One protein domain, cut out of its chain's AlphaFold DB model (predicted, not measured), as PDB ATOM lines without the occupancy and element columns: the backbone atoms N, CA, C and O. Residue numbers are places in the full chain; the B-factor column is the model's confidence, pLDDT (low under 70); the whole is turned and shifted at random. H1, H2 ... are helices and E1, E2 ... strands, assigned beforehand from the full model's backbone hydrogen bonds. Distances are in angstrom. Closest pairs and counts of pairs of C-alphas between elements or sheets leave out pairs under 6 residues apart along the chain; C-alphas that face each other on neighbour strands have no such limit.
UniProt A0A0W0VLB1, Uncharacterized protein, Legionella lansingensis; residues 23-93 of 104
ATOM      1  N   ALA A  23     139.250 105.616 117.891       49.16
ATOM      2  CA  ALA A  23     138.728 104.469 117.159       49.16
ATOM      3  C   ALA A  23     138.367 104.839 115.708       49.16
ATOM      4  O   ALA A  23     137.493 105.667 115.460       49.16
ATOM      5  N   GLY A  24     139.039 104.213 114.736       55.84
ATOM      6  CA  GLY A  24     138.759 104.407 113.307       55.84
ATOM      7  C   GLY A  24     139.412 105.644 112.681       55.84
ATOM      8  O   GLY A  24     139.064 106.020 111.558       55.84
ATOM      9  N   GLN A  25     140.367 106.276 113.368       66.62
ATOM     10  CA  GLN A  25     141.117 107.391 112.794       66.62
ATOM     11  C   GLN A  25     142.071 106.926 111.688       66.62
ATOM     12  O   GLN A  25     142.737 105.892 111.779       66.62
ATOM     13  N   GLN A  26     142.160 107.738 110.636       73.38
ATOM     14  CA  GLN A  26     143.123 107.574 109.556       73.38
ATOM     15  C   GLN A  26     144.049 108.790 109.523       73.38
ATOM     16  O   GLN A  26     143.599 109.917 109.325       73.38
ATOM     17  N   MET A  27     145.353 108.564 109.667       81.25
ATOM     18  CA  MET A  27     146.370 109.606 109.562       81.25
ATOM     19  C   MET A  27     147.000 109.601 108.173       81.25
ATOM     20  O   MET A  27     147.499 108.580 107.697       81.25
ATOM     21  N   TRP A  28     146.998 110.768 107.532       85.25
ATOM     22  CA  TRP A  28     147.660 111.003 106.253       85.25
ATOM     23  C   TRP A  28     148.982 111.727 106.472       85.25
ATOM     24  O   TRP A  28     149.007 112.874 106.908       85.25
ATOM     25  N   ILE A  29     150.078 111.075 106.101       87.38
ATOM     26  CA  ILE A  29     151.432 111.613 106.208       87.38
ATOM     27  C   ILE A  29     151.958 111.868 104.795       87.38
ATOM     28  O   ILE A  29     151.805 111.035 103.900       87.38
ATOM     29  N   LYS A  30     152.587 113.023 104.569       88.50
ATOM     30  CA  LYS A  30     153.194 113.401 103.280       88.50
ATOM     31  C   LYS A  30     154.587 113.986 103.496       88.50
ATOM     32  O   LYS A  30     154.943 114.383 104.604       88.50
ATOM     33  N   GLY A  31     155.373 114.087 102.427       86.38
ATOM     34  CA  GLY A  31     156.658 114.783 102.485       86.38
ATOM     35  C   GLY A  31     157.711 114.000 103.268       86.38
ATOM     36  O   GLY A  31     157.802 112.780 103.161       86.38
ATOM     37  N   THR A  32     158.534 114.701 104.049       89.06
ATOM     38  CA  THR A  32     159.700 114.109 104.727       89.06
ATOM     39  C   THR A  32     159.319 112.974 105.670       89.06
ATOM     40  O   THR A  32     159.964 111.932 105.644       89.06
ATOM     41  N   GLN A  33     158.241 113.126 106.440       87.38
ATOM     42  CA  GLN A  33     157.778 112.082 107.358       87.38
ATOM     43  C   GLN A  33     157.311 110.826 106.609       87.38
ATOM     44  O   GLN A  33     157.646 109.715 107.007       87.38
ATOM     45  N   ALA A  34     156.610 110.991 105.481       86.31
ATOM     46  CA  ALA A  34     156.197 109.860 104.651       86.31
ATOM     47  C   ALA A  34     157.398 109.151 104.018       86.31
ATOM     48  O   ALA A  34     157.410 107.930 103.937       86.31
ATOM     49  N   LYS A  35     158.425 109.906 103.609       86.06
ATOM     50  CA  LYS A  35     159.682 109.344 103.101       86.06
ATOM     51  C   LYS A  35     160.423 108.546 104.176       86.06
ATOM     52  O   LYS A  35     160.890 107.452 103.893       86.06
ATOM     53  N   LEU A  36     160.525 109.078 105.396       86.44
ATOM     54  CA  LEU A  36     161.176 108.385 106.511       86.44
ATOM     55  C   LEU A  36     160.466 107.073 106.840       86.44
ATOM     56  O   LEU A  36     161.130 106.045 106.927       86.44
ATOM     57  N   LEU A  37     159.132 107.099 106.939       83.81
ATOM     58  CA  LEU A  37     158.343 105.893 107.170       83.81
ATOM     59  C   LEU A  37     158.491 104.906 106.004       83.81
ATOM     60  O   LEU A  37     158.825 103.752 106.219       83.81
ATOM     61  N   TYR A  38     158.337 105.349 104.755       80.81
ATOM     62  CA  TYR A  38     158.547 104.488 103.585       80.81
ATOM     63  C   TYR A  38     159.925 103.802 103.616       80.81
ATOM     64  O   TYR A  38     160.019 102.597 103.392       80.81
ATOM     65  N   ASN A  39     160.987 104.539 103.950       81.06
ATOM     66  CA  ASN A  39     162.349 104.010 104.008       81.06
ATOM     67  C   ASN A  39     162.586 103.072 105.199       81.06
ATOM     68  O   ASN A  39     163.309 102.091 105.050       81.06
ATOM     69  N   SER A  40     161.996 103.335 106.372       82.81
ATOM     70  CA  SER A  40     162.089 102.400 107.507       82.81
ATOM     71  C   SER A  40     161.410 101.070 107.196       82.81
ATOM     72  O   SER A  40     161.778 100.035 107.736       82.81
ATOM     73  N   LEU A  41     160.407 101.123 106.323       76.38
ATOM     74  CA  LEU A  41     159.571 100.004 105.942       76.38
ATOM     75  C   LEU A  41     160.132  99.183 104.767       76.38
ATOM     76  O   LEU A  41     160.008  97.964 104.750       76.38
ATOM     77  N   THR A  42     160.762  99.833 103.788       73.44
ATOM     78  CA  THR A  42     161.240  99.193 102.541       73.44
ATOM     79  C   THR A  42     162.763  99.135 102.412       73.44
ATOM     80  O   THR A  42     163.282  98.503 101.490       73.44
ATOM     81  N   GLY A  43     163.495  99.778 103.324       70.38
ATOM     82  CA  GLY A  43     164.925 100.046 103.196       70.38
ATOM     83  C   GLY A  43     165.221 101.372 102.470       70.38
ATOM     84  O   GLY A  43     164.331 102.016 101.916       70.38
ATOM     85  N   PRO A  44     166.485 101.833 102.465       64.50
ATOM     86  CA  PRO A  44     166.861 103.148 101.936       64.50
ATOM     87  C   PRO A  44     166.857 103.237 100.403       64.50
ATOM     88  O   PRO A  44     166.967 104.337  99.859       64.50
ATOM     89  N   LYS A  45     166.772 102.102  99.697       59.22
ATOM     90  CA  LYS A  45     166.792 102.075  98.234       59.22
ATOM     91  C   LYS A  45     165.384 102.322  97.709       59.22
ATOM     92  O   LYS A  45     164.482 101.516  97.913       59.22
ATOM     93  N   VAL A  46     165.220 103.442  97.011       56.00
ATOM     94  CA  VAL A  46     164.081 103.653  96.118       56.00
ATOM     95  C   VAL A  46     164.125 102.507  95.111       56.00
ATOM     96  O   VAL A  46     165.060 102.424  94.325       56.00
ATOM     97  N   GLN A  47     163.192 101.564  95.203       55.72
ATOM     98  CA  GLN A  47     163.018 100.586  94.136       55.72
ATOM     99  C   GLN A  47     162.408 101.359  92.966       55.72
ATOM    100  O   GLN A  47     161.297 101.865  93.091       55.72
ATOM    101  N   GLU A  48     163.188 101.558  91.903       54.47
ATOM    102  CA  GLU A  48     162.798 102.316  90.702       54.47
ATOM    103  C   GLU A  48     162.100 101.425  89.655       54.47
ATOM    104  O   GLU A  48     161.529 101.933  88.688       54.47
ATOM    105  N   ASP A  49     162.086 100.107  89.876       47.34
ATOM    106  CA  ASP A  49     161.542  99.118  88.945       47.34
ATOM    107  C   ASP A  49     160.037  98.901  89.170       47.34
ATOM    108  O   ASP A  49     159.614  98.022  89.921       47.34
ATOM    109  N   GLY A  50     159.199  99.721  88.530       42.28
ATOM    110  CA  GLY A  50     157.747  99.516  88.546       42.28
ATOM    111  C   GLY A  50     156.909 100.697  88.053       42.28
ATOM    112  O   GLY A  50     157.161 101.862  88.371       42.28
ATOM    113  N   THR A  51     155.864 100.390  87.279       44.72
ATOM    114  CA  THR A  51     154.863 101.337  86.755       44.72
ATOM    115  C   THR A  51     154.158 102.153  87.848       44.72
ATOM    116  O   THR A  51     153.772 101.615  88.876       44.72
ATOM    117  N   ALA A  52     153.924 103.448  87.578       53.75
ATOM    118  CA  ALA A  52     153.000 104.397  88.241       53.75
ATOM    119  C   ALA A  52     153.022 104.527  89.789       53.75
ATOM    120  O   ALA A  52     152.208 105.263  90.373       53.75
ATOM    121  N   GLY A  53     153.993 103.902  90.454       57.81
ATOM    122  CA  GLY A  53     154.274 104.039  91.874       57.81
ATOM    123  C   GLY A  53     154.293 102.716  92.635       57.81
ATOM    124  O   GLY A  53     153.620 101.760  92.275       57.81
ATOM    125  N   HIS A  54     155.049 102.692  93.726       66.38
ATOM    126  CA  HIS A  54     155.233 101.508  94.558       66.38
ATOM    127  C   HIS A  54     154.332 101.614  95.777       66.38
ATOM    128  O   HIS A  54     154.368 102.627  96.478       66.38
ATOM    129  N   LEU A  55     153.515 100.588  96.007       66.44
ATOM    130  CA  LEU A  55     152.677 100.464  97.192       66.44
ATOM    131  C   LEU A  55     153.334  99.477  98.147       66.44
ATOM    132  O   LEU A  55     153.562  98.325  97.792       66.44
ATOM    133  N   TYR A  56     153.612  99.937  99.359       68.12
ATOM    134  CA  TYR A  56     154.104  99.097 100.431       68.12
ATOM    135  C   TYR A  56     153.070  99.014 101.545       68.12
ATOM    136  O   TYR A  56     152.533 100.034 101.991       68.12
ATOM    137  N   ARG A  57     152.794  97.785 101.979       66.44
ATOM    138  CA  ARG A  57     151.777  97.467 102.970       66.44
ATOM    139  C   ARG A  57     152.386  96.596 104.061       66.44
ATOM    140  O   ARG A  57     153.010  95.580 103.761       66.44
ATOM    141  N   ILE A  58     152.163  96.993 105.310       65.19
ATOM    142  CA  ILE A  58     152.394  96.131 106.471       65.19
ATOM    143  C   ILE A  58     151.058  95.900 107.151       65.19
ATOM    144  O   ILE A  58     150.483  96.814 107.756       65.19
ATOM    145  N   GLY A  59     150.567  94.670 107.027       65.56
ATOM    146  CA  GLY A  59     149.284  94.271 107.577       65.56
ATOM    147  C   GLY A  59     148.134  95.103 107.029       65.56
ATOM    148  O   GLY A  59     148.131  95.531 105.879       65.56
ATOM    149  N   THR A  60     147.117  95.365 107.842       61.72
ATOM    150  CA  THR A  60     145.944  96.167 107.444       61.72
ATOM    151  C   THR A  60     146.103  97.671 107.665       61.72
ATOM    152  O   THR A  60     145.259  98.443 107.209       61.72
ATOM    153  N   SER A  61     147.169  98.083 108.345       70.44
ATOM    154  CA  SER A  61     147.180  99.346 109.085       70.44
ATOM    155  C   SER A  61     148.048 100.414 108.434       70.44
ATOM    156  O   SER A  61     147.725 101.589 108.544       70.44
ATOM    157  N   ILE A  62     149.121 100.052 107.726       77.38
ATOM    158  CA  ILE A  62     150.035 101.032 107.119       77.38
ATOM    159  C   ILE A  62     150.124 100.802 105.614       77.38
ATOM    160  O   ILE A  62     150.474  99.712 105.163       77.38
ATOM    161  N   LEU A  63     149.837 101.853 104.844       81.56
ATOM    162  CA  LEU A  63     149.961 101.892 103.392       81.56
ATOM    163  C   LEU A  63     150.827 103.081 102.986       81.56
ATOM    164  O   LEU A  63     150.405 104.226 103.123       81.56
ATOM    165  N   CYS A  64     152.008 102.823 102.442       83.31
ATOM    166  CA  CYS A  64     152.882 103.855 101.906       83.31
ATOM    167  C   CYS A  64     152.977 103.758 100.383       83.31
ATOM    168  O   CYS A  64     153.036 102.670  99.819       83.31
ATOM    169  N   ARG A  65     153.002 104.912  99.716       82.94
ATOM    170  CA  ARG A  65     153.131 105.049  98.267       82.94
ATOM    171  C   ARG A  65     154.324 105.923  97.915       82.94
ATOM    172  O   ARG A  65     154.450 107.037  98.425       82.94
ATOM    173  N   TYR A  66     155.125 105.446  96.973       84.69
ATOM    174  CA  TYR A  66     156.094 106.248  96.236       84.69
ATOM    175  C   TYR A  66     155.581 106.509  94.818       84.69
ATOM    176  O   TYR A  66     155.072 105.599  94.172       84.69
ATOM    177  N   THR A  67     155.698 107.741  94.321       85.38
ATOM    178  CA  THR A  67     155.321 108.092  92.943       85.38
ATOM    179  C   THR A  67     156.560 108.140  92.053       85.38
ATOM    180  O   THR A  67     157.366 109.063  92.183       85.38
ATOM    181  N   ASN A  68     156.665 107.185  91.124       81.56
ATOM    182  CA  ASN A  68     157.759 107.083  90.147       81.56
ATOM    183  C   ASN A  68     157.478 107.834  88.825       81.56
ATOM    184  O   ASN A  68     158.355 108.019  87.996       81.56
ATOM    185  N   ALA A  69     156.248 108.311  88.613       81.94
ATOM    186  CA  ALA A  69     155.911 109.075  87.410       81.94
ATOM    187  C   ALA A  69     156.703 110.393  87.316       81.94
ATOM    188  O   ALA A  69     157.154 110.936  88.330       81.94
ATOM    189  N   ASP A  70     156.822 110.954  86.114       84.44
ATOM    190  CA  ASP A  70     157.326 112.314  85.938       84.44
ATOM    191  C   ASP A  70     156.372 113.318  86.600       84.44
ATOM    192  O   ASP A  70     155.184 113.383  86.288       84.44
ATOM    193  N   ILE A  71     156.891 114.107  87.545       86.38
ATOM    194  CA  ILE A  71     156.122 115.130  88.261       86.38
ATOM    195  C   ILE A  71     156.796 116.475  88.039       86.38
ATOM    196  O   ILE A  71     158.009 116.612  88.212       86.38
ATOM    197  N   THR A  72     155.989 117.488  87.744       90.00
ATOM    198  CA  THR A  72     156.425 118.881  87.655       90.00
ATOM    199  C   THR A  72     155.765 119.677  88.774       90.00
ATOM    200  O   THR A  72     154.552 119.610  88.961       90.00
ATOM    201  N   LYS A  73     156.544 120.451  89.532       84.94
ATOM    202  CA  LYS A  73     156.032 121.354  90.572       84.94
ATOM    203  C   LYS A  73     156.578 122.752  90.320       84.94
ATOM    204  O   LYS A  73     157.789 122.945  90.314       84.94
ATOM    205  N   LYS A  74     155.683 123.726  90.114       89.56
ATOM    206  CA  LYS A  74     156.047 125.114  89.759       89.56
ATOM    207  C   LYS A  74     156.982 125.184  88.533       89.56
ATOM    208  O   LYS A  74     158.010 125.850  88.572       89.56
ATOM    209  N   GLY A  75     156.666 124.422  87.483       90.56
ATOM    210  CA  GLY A  75     157.444 124.396  86.236       90.56
ATOM    211  C   GLY A  75     158.790 123.659  86.298       90.56
ATOM    212  O   GLY A  75     159.465 123.567  85.281       90.56
ATOM    213  N   LYS A  76     159.190 123.106  87.453       90.44
ATOM    214  CA  LYS A  76     160.434 122.332  87.601       90.44
ATOM    215  C   LYS A  76     160.144 120.847  87.780       90.44
ATOM    216  O   LYS A  76     159.216 120.489  88.511       90.44
ATOM    217  N   LYS A  77     160.962 119.989  87.160       91.06
ATOM    218  CA  LYS A  77     160.913 118.538  87.386       91.06
ATOM    219  C   LYS A  77     161.228 118.234  88.850       91.06
ATOM    220  O   LYS A  77     162.186 118.754  89.418       91.06
ATOM    221  N   VAL A  78     160.404 117.399  89.466       88.69
ATOM    222  CA  VAL A  78     160.603 116.924  90.834       88.69
ATOM    223  C   VAL A  78     161.618 115.778  90.792       88.69
ATOM    224  O   VAL A  78     161.368 114.797  90.094       88.69
ATOM    225  N   PRO A  79     162.739 115.836  91.529       87.81
ATOM    226  CA  PRO A  79     163.731 114.766  91.487       87.81
ATOM    227  C   PRO A  79     163.190 113.457  92.098       87.81
ATOM    228  O   PRO A  79     162.319 113.528  92.971       87.81
ATOM    229  N   PRO A  80     163.690 112.271  91.696       82.31
ATOM    230  CA  PRO A  80     163.201 110.965  92.171       82.31
ATOM    231  C   PRO A  80     163.215 110.790  93.694       82.31
ATOM    232  O   PRO A  80     162.308 110.190  94.260       82.31
ATOM    233  N   TYR A  81     164.188 111.388  94.381       82.06
ATOM    234  CA  TYR A  81     164.357 111.324  95.838       82.06
ATOM    235  C   TYR A  81     163.581 112.406  96.608       82.06
ATOM    236  O   TYR A  81     163.724 112.519  97.835       82.06
ATOM    237  N   ALA A  82     162.799 113.243  95.919       87.00
ATOM    238  CA  ALA A  82     162.088 114.349  96.546       87.00
ATOM    239  C   ALA A  82     161.051 113.839  97.560       87.00
ATOM    240  O   ALA A  82     160.212 113.007  97.209       87.00
ATOM    241  N   PRO A  83     161.001 114.398  98.782       87.56
ATOM    242  CA  PRO A  83     160.025 113.985  99.790       87.56
ATOM    243  C   PRO A  83     158.563 114.090  99.335       87.56
ATOM    244  O   PRO A  83     157.718 113.318  99.771       87.56
ATOM    245  N   CYS A  84     158.240 115.014  98.427       86.94
ATOM    246  CA  CYS A  84     156.875 115.176  97.927       86.94
ATOM    247  C   CYS A  84     156.390 114.034  97.018       86.94
ATOM    248  O   CYS A  84     155.222 114.043  96.644       86.94
ATOM    249  N   ARG A  85     157.253 113.072  96.665       87.56
ATOM    250  CA  ARG A  85     156.870 111.842  95.954       87.56
ATOM    251  C   ARG A  85     156.302 110.761  96.877       87.56
ATOM    252  O   ARG A  85     155.766 109.778  96.369       87.56
ATOM    253  N   TYR A  86     156.407 110.941  98.196       87.69
ATOM    254  CA  TYR A  86     156.019 109.955  99.202       87.69
ATOM    255  C   TYR A  86     154.747 110.383  99.938       87.69
ATOM    256  O   TYR A  86     154.607 111.536 100.363       87.69
ATOM    257  N   ALA A  87     153.842 109.429 100.128       87.62
ATOM    258  CA  ALA A  87     152.652 109.580 100.954       87.62
ATOM    259  C   ALA A  87     152.373 108.276 101.702       87.62
ATOM    260  O   ALA A  87     152.466 107.206 101.113       87.62
ATOM    261  N   CYS A  88     152.002 108.360 102.974       85.00
ATOM    262  CA  CYS A  88     151.602 107.210 103.772       85.00
ATOM    263  C   CYS A  88     150.238 107.455 104.406       85.00
ATOM    264  O   CYS A  88     149.884 108.578 104.764       85.00
ATOM    265  N   THR A  89     149.479 106.384 104.547       85.31
ATOM    266  CA  THR A  89     148.227 106.323 105.278       85.31
ATOM    267  C   THR A  89     148.393 105.317 106.400       85.31
ATOM    268  O   THR A  89     148.799 104.184 106.148       85.31
ATOM    269  N   ILE A  90     148.058 105.730 107.615       82.06
ATOM    270  CA  ILE A  90     148.026 104.862 108.787       82.06
ATOM    271  C   ILE A  90     146.582 104.792 109.272       82.06
ATOM    272  O   ILE A  90     145.962 105.825 109.511       82.06
ATOM    273  N   LYS A  91     146.042 103.585 109.383       78.38
ATOM    274  CA  LYS A  91     144.749 103.292 109.989       78.38
ATOM    275  C   LYS A  91     144.992 102.736 111.382       78.38
ATOM    276  O   LYS A  91     145.751 101.779 111.532       78.38
ATOM    277  N   PHE A  92     144.353 103.346 112.369       72.31
ATOM    278  CA  PHE A  92     144.392 102.887 113.749       72.31
ATOM    279  C   PHE A  92     143.179 101.999 114.022       72.31
ATOM    280  O   PHE A  92     142.083 102.251 113.509       72.31
ATOM    281  N   ASP A  93     143.381 100.936 114.796       68.44
ATOM    282  CA  ASP A  93     142.282 100.108 115.275       68.44
ATOM    283  C   ASP A  93     141.442 100.842 116.341       68.44
ATOM    284  O   ASP A  93     141.655 102.016 116.655       68.44
TER     285      ASP A  93
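AT A GLANCE: This is residues 23 to 93 of the 104 residues of an uncharacterized protein of Legionella lansingensis (UniProt A0A0W0VLB1). A single four-stranded antiparallel sheet has one helix, H1, lying across one of its faces and no named helix on the other. The long loop of residues 67 to 85, between E3 and E4, reaches to one end of the longest axis, and the first printed residue, Ala 23, lies at the other end. The printed part has 71 residues, with one named helix and four named strands in the order E1 H1 E2 E3 E4; the sheet's order is E1 - E4 - E3 - E2. The class is mixed, helices and strands, with under half of the residues in named elements. The whole is compact, with a radius of gyration of the C-alphas of 12.6 A, yet elongated in outline, spanning 41 by 25 by 19 A.

IN THESE COORDINATES: Find C-alpha 26 at (143.123, 107.574, 109.556); there E1 begins, and it runs through residues 26 to 30 for 13.2 A. H1, residues 32 to 42, starts at C-alpha 32 at (159.700, 114.109, 104.727) and is 15.2 A long. Read on to E2, residues 54 to 58, 13.4 A, and E3, residues 62 to 66, 13.5 A. E4, residues 86 to 91, is the longest strand at 17.0 A and ends at C-alpha 91 at (144.749, 103.292, 109.989).

HOW THE PARTS SIT: Begin with the sheet, whose edge strands are E1 and E2. E1 and E4 are antiparallel at 167 degrees; look for N 27 and O 90, 2.8 A apart and within hydrogen-bond range. E4 and E3 form a hairpin, antiparallel at 168 degrees, with N 65 and O 87 within hydrogen-bond range at 2.7 A. E3 and E2 form another hairpin, at 164 degrees, with N 56 and O 64 within range at 2.8 A. E2, E3 and E4 make a meander, each strand the antiparallel neighbour of the one before. From edge to edge the strands' lines turn by 41 degrees. H1 is on one face of this sheet, which gives two layers, a helix layer and a strand layer, and its height over the sheet is 7.9 A. It lies over E4 and, only just, over E3, with 3 of its C-alphas falling on E3. It runs across the strands, at 75 degrees to E4 on the local plane. The closest C-alphas of H1 and E4 are those of Ala 34 and Ala 87, 5.1 A apart. In H1 every O i to N i+4 pair is within hydrogen-bond range.

THE WHOLE: The C-alphas of Ala 23 and Gly 75 are the two farthest apart, at 41.3 A. The printed part has no cut. The links H1 to E2, 11 residues, and E3 to E4, 19 residues, are long; in the second, residues 72 to 73 pair antiparallel with residues 76 to 77. The mean pLDDT of the printed part is 76.4, and residues 23 to 25, 44 to 60 and 93 are under 70.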